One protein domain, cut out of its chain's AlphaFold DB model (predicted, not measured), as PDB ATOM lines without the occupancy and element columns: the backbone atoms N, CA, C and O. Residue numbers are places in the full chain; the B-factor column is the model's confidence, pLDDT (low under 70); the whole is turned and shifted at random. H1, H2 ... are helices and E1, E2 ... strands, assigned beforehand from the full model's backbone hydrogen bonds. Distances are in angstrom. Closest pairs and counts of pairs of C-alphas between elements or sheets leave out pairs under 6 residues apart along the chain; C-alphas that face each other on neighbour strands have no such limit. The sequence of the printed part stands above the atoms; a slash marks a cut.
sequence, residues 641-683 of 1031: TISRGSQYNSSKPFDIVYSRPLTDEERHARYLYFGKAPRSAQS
ATOM      1  N   THR A 641     321.943 311.498 401.408       94.38
ATOM      2  CA  THR A 641     322.758 310.278 401.307       94.38
ATOM      3  C   THR A 641     323.973 310.372 402.229       94.38
ATOM      4  O   THR A 641     324.461 311.460 402.524       94.38
ATOM      5  N   ILE A 642     324.475 309.236 402.712       93.81
ATOM      6  CA  ILE A 642     325.759 309.181 403.426       93.81
ATOM      7  C   ILE A 642     326.845 308.947 402.374       93.81
ATOM      8  O   ILE A 642     326.700 308.046 401.544       93.81
ATOM      9  N   SER A 643     327.919 309.741 402.394       91.12
ATOM     10  CA  SER A 643     329.041 309.586 401.456       91.12
ATOM     11  C   SER A 643     329.567 308.150 401.464       91.12
ATOM     12  O   SER A 643     329.930 307.634 402.522       91.12
ATOM     13  N   ARG A 644     329.635 307.504 400.290       87.75
ATOM     14  CA  ARG A 644     330.151 306.130 400.155       87.75
ATOM     15  C   ARG A 644     331.563 306.050 400.755       87.75
ATOM     16  O   ARG A 644     332.428 306.840 400.395       87.75
ATOM     17  N   GLY A 645     331.767 305.121 401.691       88.31
ATOM     18  CA  GLY A 645     333.009 304.975 402.464       88.31
ATOM     19  C   GLY A 645     333.027 305.686 403.828       88.31
ATOM     20  O   GLY A 645     333.862 305.349 404.663       88.31
ATOM     21  N   SER A 646     332.098 306.606 404.113       82.75
ATOM     22  CA  SER A 646     331.967 307.206 405.447       82.75
ATOM     23  C   SER A 646     331.106 306.332 406.363       82.75
ATOM     24  O   SER A 646     329.917 306.127 406.116       82.75
ATOM     25  N   GLN A 647     331.697 305.830 407.449       84.25
ATOM     26  CA  GLN A 647     330.957 305.160 408.522       84.25
ATOM     27  C   GLN A 647     330.051 306.169 409.240       84.25
ATOM     28  O   GLN A 647     330.519 307.229 409.658       84.25
ATOM     29  N   TYR A 648     328.761 305.846 409.411       79.81
ATOM     30  CA  TYR A 648     327.775 306.765 409.993       79.81
ATOM     31  C   TYR A 648     328.168 307.203 411.412       79.81
ATOM     32  O   TYR A 648     328.005 306.468 412.389       79.81
ATOM     33  N   ASN A 649     328.665 308.433 411.532       79.50
ATOM     34  CA  ASN A 649     329.144 308.970 412.793       79.50
ATOM     35  C   ASN A 649     328.070 309.841 413.456       79.50
ATOM     36  O   ASN A 649     327.860 310.997 413.092       79.50
ATOM     37  N   SER A 650     327.437 309.313 414.503       73.69
ATOM     38  CA  SER A 650     326.395 309.994 415.288       73.69
ATOM     39  C   SER A 650     326.866 311.249 416.046       73.69
ATOM     40  O   SER A 650     326.039 311.948 416.635       73.69
ATOM     41  N   SER A 651     328.168 311.572 416.038       72.25
ATOM     42  CA  SER A 651     328.700 312.867 416.503       72.25
ATOM     43  C   SER A 651     328.795 313.932 415.395       72.25
ATOM     44  O   SER A 651     328.933 315.121 415.693       72.25
ATOM     45  N   LYS A 652     328.670 313.533 414.120       77.81
ATOM     46  CA  LYS A 652     328.721 314.399 412.934       77.81
ATOM     47  C   LYS A 652     327.474 314.229 412.039       77.81
ATOM     48  O   LYS A 652     327.578 313.740 410.917       77.81
ATOM     49  N   PRO A 653     326.297 314.747 412.437       70.94
ATOM     50  CA  PRO A 653     325.105 314.789 411.572       70.94
ATOM     51  C   PRO A 653     325.238 315.738 410.352       70.94
ATOM     52  O   PRO A 653     324.255 316.050 409.683       70.94
ATOM     53  N   PHE A 654     326.449 316.228 410.075       76.44
ATOM     54  CA  PHE A 654     326.791 317.097 408.949       76.44
ATOM     55  C   PHE A 654     327.332 316.303 407.752       76.44
ATOM     56  O   PHE A 654     327.322 316.836 406.649       76.44
ATOM     57  N   ASP A 655     327.707 315.033 407.956       85.19
ATOM     58  CA  ASP A 655     328.292 314.133 406.948       85.19
ATOM     59  C   ASP A 655     327.225 313.541 405.986       85.19
ATOM     60  O   ASP A 655     327.491 312.605 405.231       85.19
ATOM     61  N   ILE A 656     325.999 314.085 406.020       91.62
ATOM     62  CA  ILE A 656     324.892 313.777 405.105       91.62
ATOM     63  C   ILE A 656     324.987 314.709 403.889       91.62
ATOM     64  O   ILE A 656     324.793 315.923 404.009       91.62
ATOM     65  N   VAL A 657     325.246 314.125 402.719       93.81
ATOM     66  CA  VAL A 657     325.297 314.795 401.417       93.81
ATOM     67  C   VAL A 657     323.930 314.697 400.744       93.81
ATOM     68  O   VAL A 657     323.468 313.619 400.366       93.81
ATOM     69  N   TYR A 658     323.274 315.842 400.598       95.25
ATOM     70  CA  TYR A 658     322.006 315.972 399.884       95.25
ATOM     71  C   TYR A 658     322.242 316.048 398.373       95.25
ATOM     72  O   TYR A 658     323.252 316.595 397.933       95.25
ATOM     73  N   SER A 659     321.291 315.556 397.573       94.81
ATOM     74  CA  SER A 659     321.393 315.537 396.099       94.81
ATOM     75  C   SER A 659     321.436 316.929 395.443       94.81
ATOM     76  O   SER A 659     321.683 317.040 394.247       94.81
ATOM     77  N   ARG A 660     321.182 317.988 396.219       95.88
ATOM     78  CA  ARG A 660     321.339 319.401 395.851       95.88
ATOM     79  C   ARG A 660     321.933 320.176 397.036       95.88
ATOM     80  O   ARG A 660     321.772 319.728 398.175       95.88
ATOM     81  N   PRO A 661     322.564 321.345 396.822       93.88
ATOM     82  CA  PRO A 661     322.898 322.243 397.924       93.88
ATOM     83  C   PRO A 661     321.649 322.631 398.735       93.88
ATOM     84  O   PRO A 661     320.545 322.767 398.198       93.88
ATOM     85  N   LEU A 662     321.851 322.819 400.042       95.69
ATOM     86  CA  LEU A 662     320.852 323.397 400.942       95.69
ATOM     87  C   LEU A 662     320.750 324.903 400.692       95.69
ATOM     88  O   LEU A 662     321.788 325.583 400.696       95.69
ATOM     89  N   THR A 663     319.525 325.420 400.567       96.69
ATOM     90  CA  THR A 663     319.292 326.873 400.570       96.69
ATOM     91  C   THR A 663     319.737 327.474 401.904       96.69
ATOM     92  O   THR A 663     319.971 326.753 402.884       96.69
ATOM     93  N   ASP A 664     319.897 328.793 401.971       94.75
ATOM     94  CA  ASP A 664     320.330 329.439 403.210       94.75
ATOM     95  C   ASP A 664     319.276 329.308 404.325       94.75
ATOM     96  O   ASP A 664     319.649 329.131 405.485       94.75
ATOM     97  N   GLU A 665     317.984 329.230 403.989       91.88
ATOM     98  CA  GLU A 665     316.883 328.932 404.918       91.88
ATOM     99  C   GLU A 665     316.961 327.497 405.450       91.88
ATOM    100  O   GLU A 665     316.849 327.278 406.654       91.88
ATOM    101  N   GLU A 666     317.201 326.503 404.588       94.62
ATOM    102  CA  GLU A 666     317.368 325.106 405.011       94.62
ATOM    103  C   GLU A 666     318.628 324.925 405.863       94.62
ATOM    104  O   GLU A 666     318.636 324.188 406.854       94.62
ATOM    105  N   ARG A 667     319.707 325.633 405.511       93.44
ATOM    106  CA  ARG A 667     320.956 325.652 406.273       93.44
ATOM    107  C   ARG A 667     320.744 326.309 407.638       93.44
ATOM    108  O   ARG A 667     321.205 325.767 408.642       93.44
ATOM    109  N   HIS A 668     320.002 327.415 407.690       91.06
ATOM    110  CA  HIS A 668     319.602 328.113 408.910       91.06
ATOM    111  C   HIS A 668     318.703 327.237 409.796       91.06
ATOM    112  O   HIS A 668     318.996 327.067 410.979       91.06
ATOM    113  N   ALA A 669     317.677 326.597 409.232       92.00
ATOM    114  CA  ALA A 669     316.806 325.655 409.933       92.00
ATOM    115  C   ALA A 669     317.594 324.459 410.495       92.00
ATOM    116  O   ALA A 669     317.403 324.081 411.651       92.00
ATOM    117  N   ARG A 670     318.560 323.919 409.735       90.75
ATOM    118  CA  ARG A 670     319.484 322.877 410.212       90.75
ATOM    119  C   ARG A 670     320.347 323.369 411.381       90.75
ATOM    120  O   ARG A 670     320.539 322.630 412.346       90.75
ATOM    121  N   TYR A 671     320.844 324.606 411.338       91.12
ATOM    122  CA  TYR A 671     321.581 325.198 412.460       91.12
ATOM    123  C   TYR A 671     320.696 325.442 413.694       91.12
ATOM    124  O   TYR A 671     321.154 325.175 414.806       91.12
ATOM    125  N   LEU A 672     319.448 325.895 413.525       92.31
ATOM    126  CA  LEU A 672     318.476 326.046 414.616       92.31
ATOM    127  C   LEU A 672     318.168 324.698 415.276       92.31
ATOM    128  O   LEU A 672     318.309 324.572 416.489       92.31
ATOM    129  N   TYR A 673     317.827 323.679 414.480       90.81
ATOM    130  CA  TYR A 673     317.465 322.344 414.965       90.81
ATOM    131  C   TYR A 673     318.583 321.688 415.793       90.81
ATOM    132  O   TYR A 673     318.321 321.099 416.838       90.81
ATOM    133  N   PHE A 674     319.846 321.838 415.377       87.81
ATOM    134  CA  PHE A 674     320.997 321.336 416.139       87.81
ATOM    135  C   PHE A 674     321.489 322.284 417.252       87.81
ATOM    136  O   PHE A 674     322.556 322.043 417.816       87.81
ATOM    137  N   GLY A 675     320.773 323.374 417.557       90.81
ATOM    138  CA  GLY A 675     321.164 324.354 418.582       90.81
ATOM    139  C   GLY A 675     322.453 325.130 418.270       90.81
ATOM    140  O   GLY A 675     323.012 325.782 419.150       90.81
ATOM    141  N   LYS A 676     322.938 325.060 417.023       87.19
ATOM    142  CA  LYS A 676     324.197 325.664 416.549       87.19
ATOM    143  C   LYS A 676     324.012 326.995 415.815       87.19
ATOM    144  O   LYS A 676     324.996 327.568 415.355       87.19
ATOM    145  N   ALA A 677     322.782 327.489 415.686       87.88
ATOM    146  CA  ALA A 677     322.517 328.811 415.128       87.88
ATOM    147  C   ALA A 677     323.249 329.901 415.937       87.88
ATOM    148  O   ALA A 677     323.252 329.825 417.171       87.88
ATOM    149  N   PRO A 678     323.857 330.911 415.287       84.94
ATOM    150  CA  PRO A 678     324.533 332.001 415.988       84.94
ATOM    151  C   PRO A 678     323.550 332.773 416.879       84.94
ATOM    152  O   PRO A 678     322.349 332.809 416.616       84.94
ATOM    153  N   ARG A 679     324.049 333.427 417.937       81.06
ATOM    154  CA  ARG A 679     323.195 334.116 418.930       81.06
ATOM    155  C   ARG A 679     322.287 335.202 418.331       81.06
ATOM    156  O   ARG A 679     321.238 335.468 418.904       81.06
ATOM    157  N   SER A 680     322.656 335.778 417.185       83.12
ATOM    158  CA  SER A 680     321.806 336.669 416.383       83.12
ATOM    159  C   SER A 680     320.563 335.947 415.844       83.12
ATOM    160  O   SER A 680     319.450 336.393 416.094       83.12
ATOM    161  N   ALA A 681     320.732 334.787 415.206       78.44
ATOM    162  CA  ALA A 681     319.635 333.935 414.734       78.44
ATOM    163  C   ALA A 681     318.781 333.342 415.874       78.44
ATOM    164  O   ALA A 681     317.617 333.020 415.671       78.44
ATOM    165  N   GLN A 682     319.334 333.221 417.085       77.75
ATOM    166  CA  GLN A 682     318.575 332.847 418.287       77.75
ATOM    167  C   GLN A 682     317.842 334.032 418.948       77.75
ATOM    168  O   GLN A 682     317.092 333.825 419.903       77.75
ATOM    169  N   SER A 683     318.059 335.272 418.499       78.25
ATOM    170  CA  SER A 683     317.366 336.446 419.041       78.25
ATOM    171  C   SER A 683     316.043 336.676 418.304       78.25
ATOM    172  O   SER A 683     315.995 336.649 417.080       78.25
TER     173      SER A 683
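Overview. This is residues 641 to 683 of the 1031 residues of an uncharacterized protein of Golovinomyces magnicellulatus (UniProt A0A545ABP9). A flat, loose model with little regular structure: a wide loop, residues 641 to 655, comes back to pair its first two residues with strand E1, and a tight link leads to one helix, H1, set apart from E1. Residues 674 to 683 follow H1 as a tail. The printed part has 43 residues, 13 of them in named elements, E1 then H1, class mixed. The radius of gyration of the C-alphas is 12.2 A and the spans are 39 by 23 by 10 A.

Arrangement. Residues 641 to 642 pair antiparallel with residues 656 to 657 of E1, residues 656 to 658, which pairs with no named strand. E1 and H1, residues 664 to 673, are apart. In H1 every O i to N i+4 pair is within hydrogen-bond range.

Along the chain. E1 begins at C-alpha 656 (324.892, 313.777, 405.105). H1 is 14.0 A long and ends at C-alpha 673 (317.465, 322.344, 414.965).

Size, cuts and confidence. The C-alphas farthest apart, of Gly 645 and Ser 683, are 38.9 A apart. The printed part has no cut, and no printed residue is under 70 in pLDDT.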